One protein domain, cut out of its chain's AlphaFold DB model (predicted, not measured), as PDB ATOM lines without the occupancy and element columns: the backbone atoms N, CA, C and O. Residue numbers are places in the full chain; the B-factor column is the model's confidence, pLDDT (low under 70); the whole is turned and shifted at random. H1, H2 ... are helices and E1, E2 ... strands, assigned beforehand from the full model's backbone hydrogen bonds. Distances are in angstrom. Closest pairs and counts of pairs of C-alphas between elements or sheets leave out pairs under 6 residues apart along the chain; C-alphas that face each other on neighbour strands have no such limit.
ATOM      1  N   ARG A 156     -27.541 -31.352  23.848       86.44
ATOM      2  CA  ARG A 156     -26.522 -32.407  23.846       86.44
ATOM      3  C   ARG A 156     -27.178 -33.710  24.244       86.44
ATOM      4  O   ARG A 156     -28.056 -33.721  25.095       86.44
ATOM      5  N   LYS A 157     -26.736 -34.818  23.660       87.44
ATOM      6  CA  LYS A 157     -27.249 -36.131  24.041       87.44
ATOM      7  C   LYS A 157     -26.515 -36.651  25.269       87.44
ATOM      8  O   LYS A 157     -25.292 -36.786  25.229       87.44
ATOM      9  N   ILE A 158     -27.264 -36.987  26.315       86.25
ATOM     10  CA  ILE A 158     -26.781 -37.750  27.471       86.25
ATOM     11  C   ILE A 158     -27.361 -39.153  27.348       86.25
ATOM     12  O   ILE A 158     -28.578 -39.324  27.395       86.25
ATOM     13  N   ALA A 159     -26.491 -40.142  27.117       85.25
ATOM     14  CA  ALA A 159     -26.910 -41.519  26.847       85.25
ATOM     15  C   ALA A 159     -28.015 -41.573  25.767       85.25
ATOM     16  O   ALA A 159     -29.066 -42.176  25.944       85.25
ATOM     17  N   GLY A 160     -27.821 -40.855  24.657       85.31
ATOM     18  CA  GLY A 160     -28.753 -40.841  23.522       85.31
ATOM     19  C   GLY A 160     -30.007 -39.963  23.665       85.31
ATOM     20  O   GLY A 160     -30.694 -39.782  22.660       85.31
ATOM     21  N   ILE A 161     -30.284 -39.387  24.843       86.62
ATOM     22  CA  ILE A 161     -31.439 -38.502  25.088       86.62
ATOM     23  C   ILE A 161     -31.024 -37.034  24.975       86.62
ATOM     24  O   ILE A 161     -30.035 -36.638  25.589       86.62
ATOM     25  N   ASP A 162     -31.776 -36.234  24.217       87.69
ATOM     26  CA  ASP A 162     -31.535 -34.792  24.098       87.69
ATOM     27  C   ASP A 162     -31.734 -34.098  25.453       87.69
ATOM     28  O   ASP A 162     -32.808 -34.142  26.050       87.69
ATOM     29  N   PHE A 163     -30.683 -33.438  25.924       85.44
ATOM     30  CA  PHE A 163     -30.651 -32.652  27.143       85.44
ATOM     31  C   PHE A 163     -30.210 -31.236  26.803       85.44
ATOM     32  O   PHE A 163     -29.123 -31.001  26.267       85.44
ATOM     33  N   ASP A 164     -31.068 -30.279  27.126       81.69
ATOM     34  CA  ASP A 164     -30.773 -28.862  27.002       81.69
ATOM     35  C   ASP A 164     -30.737 -28.153  28.363       81.69
ATOM     36  O   ASP A 164     -30.586 -26.945  28.401       81.69
ATOM     37  N   GLY A 165     -30.845 -28.864  29.488       76.06
ATOM     38  CA  GLY A 165     -30.870 -28.242  30.816       76.06
ATOM     39  C   GLY A 165     -32.197 -27.578  31.198       76.06
ATOM     40  O   GLY A 165     -32.302 -27.096  32.321       76.06
ATOM     41  N   THR A 166     -33.217 -27.593  30.323       76.94
ATOM     42  CA  THR A 166     -34.552 -27.049  30.655       76.94
ATOM     43  C   THR A 166     -35.392 -27.991  31.509       76.94
ATOM     44  O   THR A 166     -36.323 -27.543  32.178       76.94
ATOM     45  N   LYS A 167     -35.120 -29.299  31.439       78.88
ATOM     46  CA  LYS A 167     -35.901 -30.365  32.078       78.88
ATOM     47  C   LYS A 167     -34.998 -31.530  32.469       78.88
ATOM     48  O   LYS A 167     -34.000 -31.796  31.797       78.88
ATOM     49  N   ASP A 168     -35.410 -32.253  33.504       78.81
ATOM     50  CA  ASP A 168     -34.834 -33.551  33.838       78.81
ATOM     51  C   ASP A 168     -35.058 -34.545  32.694       78.81
ATOM     52  O   ASP A 168     -36.076 -34.511  31.996       78.81
ATOM     53  N   ILE A 169     -34.106 -35.459  32.519       83.75
ATOM     54  CA  ILE A 169     -34.184 -36.533  31.530       83.75
ATOM     55  C   ILE A 169     -34.230 -37.890  32.227       83.75
ATOM     56  O   ILE A 169     -33.502 -38.147  33.183       83.75
ATOM     57  N   SER A 170     -35.073 -38.789  31.722       84.62
ATOM     58  CA  SER A 170     -35.025 -40.207  32.082       84.62
ATOM     59  C   SER A 170     -34.097 -40.936  31.120       84.62
ATOM     60  O   SER A 170     -34.277 -40.846  29.908       84.62
ATOM     61  N   ILE A 171     -33.124 -41.673  31.658       85.19
ATOM     62  CA  ILE A 171     -32.214 -42.512  30.873       85.19
ATOM     63  C   ILE A 171     -32.728 -43.954  30.941       85.19
ATOM     64  O   ILE A 171     -32.611 -44.588  31.994       85.19
ATOM     65  N   PRO A 172     -33.320 -44.496  29.864       85.50
ATOM     66  CA  PRO A 172     -33.790 -45.873  29.880       85.50
ATOM     67  C   PRO A 172     -32.610 -46.863  29.858       85.50
ATOM     68  O   PRO A 172     -31.547 -46.587  29.304       85.50
ATOM     69  N   ALA A 173     -32.780 -48.030  30.492       84.00
ATOM     70  CA  ALA A 173     -31.691 -48.985  30.748       84.00
ATOM     71  C   ALA A 173     -30.980 -49.473  29.468       84.00
ATOM     72  O   ALA A 173     -29.768 -49.683  29.460       84.00
ATOM     73  N   ASN A 174     -31.714 -49.584  28.359       85.06
ATOM     74  CA  ASN A 174     -31.170 -49.922  27.042       85.06
ATOM     75  C   ASN A 174     -30.133 -48.902  26.542       85.06
ATOM     76  O   ASN A 174     -29.167 -49.301  25.895       85.06
ATOM     77  N   ASN A 175     -30.293 -47.617  26.867       87.38
ATOM     78  CA  ASN A 175     -29.392 -46.553  26.423       87.38
ATOM     79  C   ASN A 175     -28.020 -46.599  27.107       87.38
ATOM     80  O   ASN A 175     -27.076 -45.983  26.618       87.38
ATOM     81  N   VAL A 176     -27.909 -47.343  28.209       87.25
ATOM     82  CA  VAL A 176     -26.636 -47.645  28.877       87.25
ATOM     83  C   VAL A 176     -26.230 -49.114  28.709       87.25
ATOM     84  O   VAL A 176     -25.266 -49.560  29.316       87.25
ATOM     85  N   GLY A 177     -26.942 -49.889  27.882       84.56
ATOM     86  CA  GLY A 177     -26.643 -51.307  27.647       84.56
ATOM     87  C   GLY A 177     -26.966 -52.235  28.826       84.56
ATOM     88  O   GLY A 177     -26.444 -53.350  28.877       84.56
ATOM     89  N   ALA A 178     -27.817 -51.798  29.757       86.19
ATOM     90  CA  ALA A 178     -28.260 -52.566  30.918       86.19
ATOM     91  C   ALA A 178     -29.653 -53.187  30.700       86.19
ATOM     92  O   ALA A 178     -30.417 -52.787  29.813       86.19
ATOM     93  N   TYR A 179     -29.996 -54.174  31.527       84.94
ATOM     94  CA  TYR A 179     -31.363 -54.684  31.632       84.94
ATOM     95  C   TYR A 179     -32.237 -53.761  32.481       84.94
ATOM     96  O   TYR A 179     -31.790 -53.184  33.472       84.94
ATOM     97  N   THR A 180     -33.510 -53.646  32.112       84.44
ATOM     98  CA  THR A 180     -34.539 -53.100  32.998       84.44
ATOM     99  C   THR A 180     -34.720 -54.008  34.214       84.44
ATOM    100  O   THR A 180     -34.412 -55.201  34.172       84.44
ATOM    101  N   LYS A 181     -35.285 -53.464  35.298       80.12
ATOM    102  CA  LYS A 181     -35.590 -54.248  36.503       80.12
ATOM    103  C   LYS A 181     -36.428 -55.498  36.186       80.12
ATOM    104  O   LYS A 181     -36.127 -56.567  36.693       80.12
ATOM    105  N   ALA A 182     -37.424 -55.384  35.305       78.62
ATOM    106  CA  ALA A 182     -38.285 -56.504  34.915       78.62
ATOM    107  C   ALA A 182     -37.531 -57.606  34.142       78.62
ATOM    108  O   ALA A 182     -37.741 -58.797  34.390       78.62
ATOM    109  N   GLU A 183     -36.633 -57.218  33.229       83.94
ATOM    110  CA  GLU A 183     -35.764 -58.161  32.511       83.94
ATOM    111  C   GLU A 183     -34.792 -58.860  33.481       83.94
ATOM    112  O   GLU A 183     -34.622 -60.078  33.400       83.94
ATOM    113  N   ALA A 184     -34.199 -58.117  34.425       80.56
ATOM    114  CA  ALA A 184     -33.296 -58.662  35.440       80.56
ATOM    115  C   ALA A 184     -34.011 -59.631  36.397       80.56
ATOM    116  O   ALA A 184     -33.527 -60.741  36.616       80.56
ATOM    117  N   ASP A 185     -35.188 -59.257  36.904       76.38
ATOM    118  CA  ASP A 185     -35.993 -60.098  37.797       76.38
ATOM    119  C   ASP A 185     -36.380 -61.423  37.111       76.38
ATOM    120  O   ASP A 185     -36.253 -62.493  37.709       76.38
ATOM    121  N   SER A 186     -36.778 -61.380  35.834       78.44
ATOM    122  CA  SER A 186     -37.136 -62.584  35.060       78.44
ATOM    123  C   SER A 186     -35.941 -63.519  34.840       78.44
ATOM    124  O   SER A 186     -36.058 -64.746  34.933       78.44
ATOM    125  N   LYS A 187     -34.766 -62.935  34.585       78.94
ATOM    126  CA  LYS A 187     -33.507 -63.659  34.389       78.94
ATOM    127  C   LYS A 187     -33.000 -64.313  35.677       78.94
ATOM    128  O   LYS A 187     -32.666 -65.496  35.668       78.94
ATOM    129  N   VAL A 188     -33.038 -63.593  36.799       75.88
ATOM    130  CA  VAL A 188     -32.674 -64.128  38.124       75.88
ATOM    131  C   VAL A 188     -33.659 -65.208  38.582       75.88
ATOM    132  O   VAL A 188     -33.235 -66.230  39.119       75.88
ATOM    133  N   ALA A 189     -34.963 -65.032  38.350       70.69
ATOM    134  CA  ALA A 189     -35.968 -66.039  38.695       70.69
ATOM    135  C   ALA A 189     -35.771 -67.355  37.923       70.69
ATOM    136  O   ALA A 189     -35.931 -68.438  38.495       70.69
ATOM    137  N   THR A 190     -35.378 -67.268  36.650       68.62
ATOM    138  CA  THR A 190     -35.052 -68.436  35.818       68.62
ATOM    139  C   THR A 190     -33.834 -69.171  36.377       68.62
ATOM    140  O   THR A 190     -33.968 -70.332  36.764       68.62
ATOM    141  N   ALA A 191     -32.714 -68.468  36.583       66.81
ATOM    142  CA  ALA A 191     -31.495 -69.054  37.148       66.81
ATOM    143  C   ALA A 191     -31.721 -69.666  38.547       66.81
ATOM    144  O   ALA A 191     -31.229 -70.750  38.852       66.81
ATOM    145  N   LYS A 192     -32.523 -69.020  39.408       66.25
ATOM    146  CA  LYS A 192     -32.851 -69.538  40.748       66.25
ATOM    147  C   LYS A 192     -33.681 -70.824  40.701       66.25
ATOM    148  O   LYS A 192     -33.480 -71.705  41.535       66.25
ATOM    149  N   THR A 193     -34.599 -70.933  39.741       62.72
ATOM    150  CA  THR A 193     -35.412 -72.144  39.549       62.72
ATOM    151  C   THR A 193     -34.558 -73.302  39.028       62.72
ATOM    152  O   THR A 193     -34.756 -74.439  39.440       62.72
ATOM    153  N   GLU A 194     -33.584 -73.012  38.165       61.47
ATOM    154  CA  GLU A 194     -32.686 -74.014  37.584       61.47
ATOM    155  C   GLU A 194     -31.587 -74.482  38.568       61.47
ATOM    156  O   GLU A 194     -31.219 -75.652  38.564       61.47
ATOM    157  N   THR A 446     -19.024 -22.649  25.262       57.88
ATOM    158  CA  THR A 446     -19.590 -24.004  25.093       57.88
ATOM    159  C   THR A 446     -18.814 -25.133  25.790       57.88
ATOM    160  O   THR A 446     -19.104 -26.309  25.568       57.88
ATOM    161  N   LYS A 447     -17.835 -24.776  26.625       59.44
ATOM    162  CA  LYS A 447     -17.068 -25.645  27.505       59.44
ATOM    163  C   LYS A 447     -17.343 -25.271  28.956       59.44
ATOM    164  O   LYS A 447     -17.188 -24.110  29.328       59.44
ATOM    165  N   LEU A 448     -17.651 -26.247  29.804       59.44
ATOM    166  CA  LEU A 448     -17.528 -26.053  31.247       59.44
ATOM    167  C   LEU A 448     -16.072 -25.656  31.546       59.44
ATOM    168  O   LEU A 448     -15.155 -26.385  31.172       59.44
ATOM    169  N   GLN A 449     -15.855 -24.520  32.222       60.00
ATOM    170  CA  GLN A 449     -14.515 -24.006  32.573       60.00
ATOM    171  C   GLN A 449     -13.648 -25.058  33.293       60.00
ATOM    172  O   GLN A 449     -12.422 -25.032  33.231       60.00
ATOM    173  N   THR A 450     -14.297 -26.030  33.934       61.59
ATOM    174  CA  THR A 450     -13.692 -27.292  34.353       61.59
ATOM    175  C   THR A 450     -14.642 -28.421  33.968       61.59
ATOM    176  O   THR A 450     -15.798 -28.412  34.402       61.59
ATOM    177  N   ALA A 451     -14.168 -29.386  33.174       72.81
ATOM    178  CA  ALA A 451     -14.948 -30.567  32.813       72.81
ATOM    179  C   ALA A 451     -15.493 -31.246  34.080       72.81
ATOM    180  O   ALA A 451     -14.788 -31.388  35.081       72.81
ATOM    181  N   ARG A 452     -16.773 -31.611  34.066       79.88
ATOM    182  CA  ARG A 452     -17.421 -32.333  35.167       79.88
ATOM    183  C   ARG A 452     -17.472 -33.805  34.801       79.88
ATOM    184  O   ARG A 452     -17.627 -34.141  33.638       79.88
ATOM    185  N   THR A 453     -17.376 -34.695  35.773       83.25
ATOM    186  CA  THR A 453     -17.576 -36.125  35.524       83.25
ATOM    187  C   THR A 453     -19.052 -36.482  35.692       83.25
ATOM    188  O   THR A 453     -19.597 -36.278  36.776       83.25
ATOM    189  N   ILE A 454     -19.696 -37.041  34.665       84.56
ATOM    190  CA  ILE A 454     -21.033 -37.651  34.753       84.56
ATOM    191  C   ILE A 454     -20.829 -39.164  34.798       84.56
ATOM    192  O   ILE A 454     -20.301 -39.739  33.850       84.56
ATOM    193  N   ALA A 455     -21.188 -39.804  35.917       83.31
ATOM    194  CA  ALA A 455     -20.942 -41.234  36.144       83.31
ATOM    195  C   ALA A 455     -19.461 -41.640  35.903       83.31
ATOM    196  O   ALA A 455     -19.147 -42.659  35.292       83.31
ATOM    197  N   GLY A 456     -18.526 -40.778  36.323       80.25
ATOM    198  CA  GLY A 456     -17.084 -40.972  36.122       80.25
ATOM    199  C   GLY A 456     -16.558 -40.640  34.716       80.25
ATOM    200  O   GLY A 456     -15.346 -40.640  34.521       80.25
ATOM    201  N   VAL A 457     -17.420 -40.305  33.749       85.19
ATOM    202  CA  VAL A 457     -17.022 -39.916  32.384       85.19
ATOM    203  C   VAL A 457     -16.908 -38.395  32.286       85.19
ATOM    204  O   VAL A 457     -17.847 -37.674  32.620       85.19
ATOM    205  N   SER A 458     -15.756 -37.894  31.836       85.25
ATOM    206  CA  SER A 458     -15.521 -36.456  31.661       85.25
ATOM    207  C   SER A 458     -16.479 -35.854  30.629       85.25
ATOM    208  O   SER A 458     -16.548 -36.306  29.489       85.25
ATOM    209  N   PHE A 459     -17.187 -34.802  31.028       84.62
ATOM    210  CA  PHE A 459     -18.114 -34.025  30.223       84.62
ATOM    211  C   PHE A 459     -17.729 -32.552  30.304       84.62
ATOM    212  O   PHE A 459     -17.794 -31.926  31.365       84.62
ATOM    213  N   ASP A 460     -17.333 -31.989  29.172       79.69
ATOM    214  CA  ASP A 460     -17.025 -30.568  29.052       79.69
ATOM    215  C   ASP A 460     -18.101 -29.798  28.276       79.69
ATOM    216  O   ASP A 460     -18.008 -28.585  28.197       79.69
ATOM    217  N   GLY A 461     -19.138 -30.457  27.743       76.06
ATOM    218  CA  GLY A 461     -20.210 -29.817  26.967       76.06
ATOM    219  C   GLY A 461     -19.919 -29.641  25.469       76.06
ATOM    220  O   GLY A 461     -20.814 -29.232  24.715       76.06
ATOM    221  N   THR A 462     -18.720 -30.003  24.993       77.19
ATOM    222  CA  THR A 462     -18.362 -29.866  23.567       77.19
ATOM    223  C   THR A 462     -19.058 -30.870  22.663       77.19
ATOM    224  O   THR A 462     -19.365 -30.545  21.519       77.19
ATOM    225  N   SER A 463     -19.320 -32.068  23.176       82.75
ATOM    226  CA  SER A 463     -19.841 -33.209  22.426       82.75
ATOM    227  C   SER A 463     -20.891 -33.962  23.240       82.75
ATOM    228  O   SER A 463     -21.053 -33.730  24.438       82.75
ATOM    229  N   ASN A 464     -21.618 -34.868  22.585       84.75
ATOM    230  CA  ASN A 464     -22.502 -35.809  23.272       84.75
ATOM    231  C   ASN A 464     -21.695 -36.730  24.197       84.75
ATOM    232  O   ASN A 464     -20.535 -37.032  23.914       84.75
ATOM    233  N   ILE A 465     -22.334 -37.219  25.258       87.19
ATOM    234  CA  ILE A 465     -21.724 -38.143  26.216       87.19
ATOM    235  C   ILE A 465     -22.398 -39.513  26.153       87.19
ATOM    236  O   ILE A 465     -23.621 -39.641  26.265       87.19
ATOM    237  N   ALA A 466     -21.575 -40.547  25.982       87.00
ATOM    238  CA  ALA A 466     -21.978 -41.936  26.136       87.00
ATOM    239  C   ALA A 466     -21.723 -42.377  27.584       87.00
ATOM    240  O   ALA A 466     -20.644 -42.139  28.124       87.00
ATOM    241  N   ILE A 467     -22.716 -43.015  28.201       88.38
ATOM    242  CA  ILE A 467     -22.627 -43.597  29.544       88.38
ATOM    243  C   ILE A 467     -22.831 -45.104  29.375       88.38
ATOM    244  O   ILE A 467     -23.865 -45.517  28.851       88.38
ATOM    245  N   ALA A 468     -21.859 -45.922  29.774       86.31
ATOM    246  CA  ALA A 468     -21.976 -47.380  29.719       86.31
ATOM    247  C   ALA A 468     -22.540 -47.943  31.035       86.31
ATOM    248  O   ALA A 468     -22.464 -47.291  32.076       86.31
ATOM    249  N   ALA A 469     -23.051 -49.179  31.020       84.19
ATOM    250  CA  ALA A 469     -23.595 -49.846  32.209       84.19
ATOM    251  C   ALA A 469     -22.606 -49.827  33.392       84.19
ATOM    252  O   ALA A 469     -22.982 -49.486  34.514       84.19
ATOM    253  N   GLY A 470     -21.318 -50.071  33.125       81.69
ATOM    254  CA  GLY A 470     -20.272 -50.050  34.149       81.69
ATOM    255  C   GLY A 470     -20.093 -48.689  34.838       81.69
ATOM    256  O   GLY A 470     -19.765 -48.648  36.020       81.69
ATOM    257  N   ASN A 471     -20.378 -47.572  34.154       84.69
ATOM    258  CA  ASN A 471     -20.275 -46.227  34.733       84.69
ATOM    259  C   ASN A 471     -21.293 -45.975  35.855       84.69
ATOM    260  O   ASN A 471     -21.068 -45.126  36.714       84.69
ATOM    261  N   VAL A 472     -22.400 -46.719  35.859       82.50
ATOM    262  CA  VAL A 472     -23.463 -46.628  36.870       82.50
ATOM    263  C   VAL A 472     -23.502 -47.856  37.786       82.50
ATOM    264  O   VAL A 472     -24.491 -48.078  38.478       82.50
ATOM    265  N   GLY A 473     -22.435 -48.666  37.791       79.31
ATOM    266  CA  GLY A 473     -22.353 -49.884  38.602       79.31
ATOM    267  C   GLY A 473     -23.307 -50.999  38.156       79.31
ATOM    268  O   GLY A 473     -23.642 -51.866  38.961       79.31
ATOM    269  N   ALA A 474     -23.766 -50.980  36.900       81.94
ATOM    270  CA  ALA A 474     -24.648 -51.994  36.331       81.94
ATOM    271  C   ALA A 474     -23.875 -52.988  35.449       81.94
ATOM    272  O   ALA A 474     -22.903 -52.630  34.787       81.94
ATOM    273  N   TYR A 475     -24.358 -54.229  35.395       80.12
ATOM    274  CA  TYR A 475     -23.893 -55.218  34.424       80.12
ATOM    275  C   TYR A 475     -24.546 -54.979  33.060       80.12
ATOM    276  O   TYR A 475     -25.733 -54.644  32.964       80.12
ATOM    277  N   THR A 476     -23.779 -55.191  31.997       84.12
ATOM    278  CA  THR A 476     -24.300 -55.194  30.630       84.12
ATOM    279  C   THR A 476     -25.209 -56.397  30.387       84.12
ATOM    280  O   THR A 476     -25.119 -57.422  31.069       84.12
ATOM    281  N   LYS A 477     -26.062 -56.300  29.359       84.62
ATOM    282  CA  LYS A 477     -26.903 -57.428  28.929       84.62
ATOM    283  C   LYS A 477     -26.082 -58.697  28.659       84.62
ATOM    284  O   LYS A 477     -26.421 -59.760  29.161       84.62
ATOM    285  N   ALA A 478     -24.955 -58.552  27.962       79.44
ATOM    286  CA  ALA A 478     -24.053 -59.654  27.641       79.44
ATOM    287  C   ALA A 478     -23.394 -60.278  28.883       79.44
ATOM    288  O   ALA A 478     -23.268 -61.495  28.952       79.44
ATOM    289  N   GLU A 479     -22.997 -59.477  29.877       81.19
ATOM    290  CA  GLU A 479     -22.420 -60.000  31.125       81.19
ATOM    291  C   GLU A 479     -23.449 -60.765  31.955       81.19
ATOM    292  O   GLU A 479     -23.126 -61.808  32.524       81.19
ATOM    293  N   VAL A 480     -24.685 -60.266  32.024       76.81
ATOM    294  CA  VAL A 480     -25.782 -60.977  32.689       76.81
ATOM    295  C   VAL A 480     -26.118 -62.264  31.931       76.81
ATOM    296  O   VAL A 480     -26.272 -63.302  32.564       76.81
ATOM    297  N   ASP A 481     -26.160 -62.233  30.598       76.06
ATOM    298  CA  ASP A 481     -26.399 -63.423  29.774       76.06
ATOM    299  C   ASP A 481     -25.297 -64.468  29.934       76.06
ATOM    300  O   ASP A 481     -25.593 -65.622  30.218       76.06
ATOM    301  N   ALA A 482     -24.026 -64.075  29.848       70.75
ATOM    302  CA  ALA A 482     -22.897 -64.985  30.028       70.75
ATOM    303  C   ALA A 482     -22.886 -65.629  31.423       70.75
ATOM    304  O   ALA A 482     -22.560 -66.804  31.558       70.75
ATOM    305  N   LYS A 483     -23.291 -64.885  32.461       67.44
ATOM    306  CA  LYS A 483     -23.433 -65.417  33.825       67.44
ATOM    307  C   LYS A 483     -24.625 -66.371  33.987       67.44
ATOM    308  O   LYS A 483     -24.659 -67.098  34.974       67.44
ATOM    309  N   ILE A 484     -25.587 -66.364  33.063       62.50
ATOM    310  CA  ILE A 484     -26.799 -67.204  33.094       62.50
ATOM    311  C   ILE A 484     -26.697 -68.404  32.135       62.50
ATOM    312  O   ILE A 484     -27.282 -69.449  32.405       62.50
ATOM    313  N   VAL A 485     -25.936 -68.301  31.040       53.72
ATOM    314  CA  VAL A 485     -25.812 -69.346  30.002       53.72
ATOM    315  C   VAL A 485     -25.177 -70.646  30.507       53.72
ATOM    316  O   VAL A 485     -25.471 -71.703  29.953       53.72
ATOM    317  N   ASP A 486     -24.422 -70.621  31.606       49.88
ATOM    318  CA  ASP A 486     -23.850 -71.839  32.209       49.88
ATOM    319  C   ASP A 486     -24.921 -72.813  32.768       49.88
ATOM    320  O   ASP A 486     -24.605 -73.895  33.256       49.88
ATOM    321  N   VAL A 487     -26.207 -72.449  32.669       51.53
ATOM    322  CA  VAL A 487     -27.351 -73.231  33.152       51.53
ATOM    323  C   VAL A 487     -28.205 -73.844  32.019       51.53
ATOM    324  O   VAL A 487     -29.012 -74.737  32.275       51.53
ATOM    325  N   GLN A 488     -28.011 -73.466  30.744       49.53
ATOM    326  CA  GLN A 488     -28.888 -73.901  29.636       49.53
ATOM    327  C   GLN A 488     -28.203 -74.725  28.538       49.53
ATOM    328  O   GLN A 488     -28.145 -74.340  27.372       49.53
ATOM    329  N   SER A 489     -27.782 -75.944  28.864       47.47
ATOM    330  CA  SER A 489     -27.692 -77.009  27.855       47.47
ATOM    331  C   SER A 489     -28.434 -78.241  28.367       47.47
ATOM    332  O   SER A 489     -27.841 -79.039  29.090       47.47
TER     333      SER A 489
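What this domain is: This is residues 156 to 194 and 446 to 489 of the 618 residues of an uncharacterized protein of Enterococcus gallinarum (UniProt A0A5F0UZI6). What shape do these atoms make? They make a rod of two stretches lying side by side, residues 156 to 194 and 446 to 489, each with a small strand hairpin at one end of the rod, E1-E2 or E3-E4, a short helix in the middle, H1 or H3, and a longer helix toward the other end, H2 or H4. What are its parts and size? The 83 printed residues, with four named helices and four named strands in the order E1 E2 H1 H2 E3 E4 H3 H4, are of the mixed class, with two antiparallel two-stranded sheets. The whole is loose, with a radius of gyration of the C-alphas of 16.5 A and spans of 53 by 21 by 14 A.

How they stand to each other: How do the strands pair? E1, residues 156 to 158, and E2, 161 to 163, form an antiparallel hairpin, N 156 and O 163 being 2.9 A apart, within hydrogen-bond range. E3, 452 to 454, and E4, 457 to 459, form another, with N 459 and O 452 2.7 A apart; E1 and E3 are apart. How do the helices stand? H1, 173 to 176, and H3, 469 to 472, are close but not clearly touching, the closest C-alphas, of Val 176 and Ala 469, being 5.0 A apart. H2, 181 to 194, and H4, 477 to 485, are close but not clearly touching, the closest C-alphas, of Ala 191 and Ile 484, being 6.5 A apart; they run the same way at a shallow tilt of 12 degrees. Are the helix backbones in range? Every O i to N i+4 pair is within hydrogen-bond range in H2 and H4; H1 and H3 are too short for such a pair.

Where its parts are: Where does E1 begin? C-alpha 156 is at (-26.522, -32.407, 23.846). How long are the longer helices? H2 measures 20.0 A from first to last C-alpha, and H4 12.0 A, ending with C-alpha 485 at (-25.812, -69.346, 30.002).

The domain as a whole: Where is the cut? Residues 195 to 445 are not printed, and C-alphas 194 and 446 are 53.2 A apart. Where is confidence low? Residues 190 to 194, 446 to 450 and 483 to 489 are under pLDDT 70.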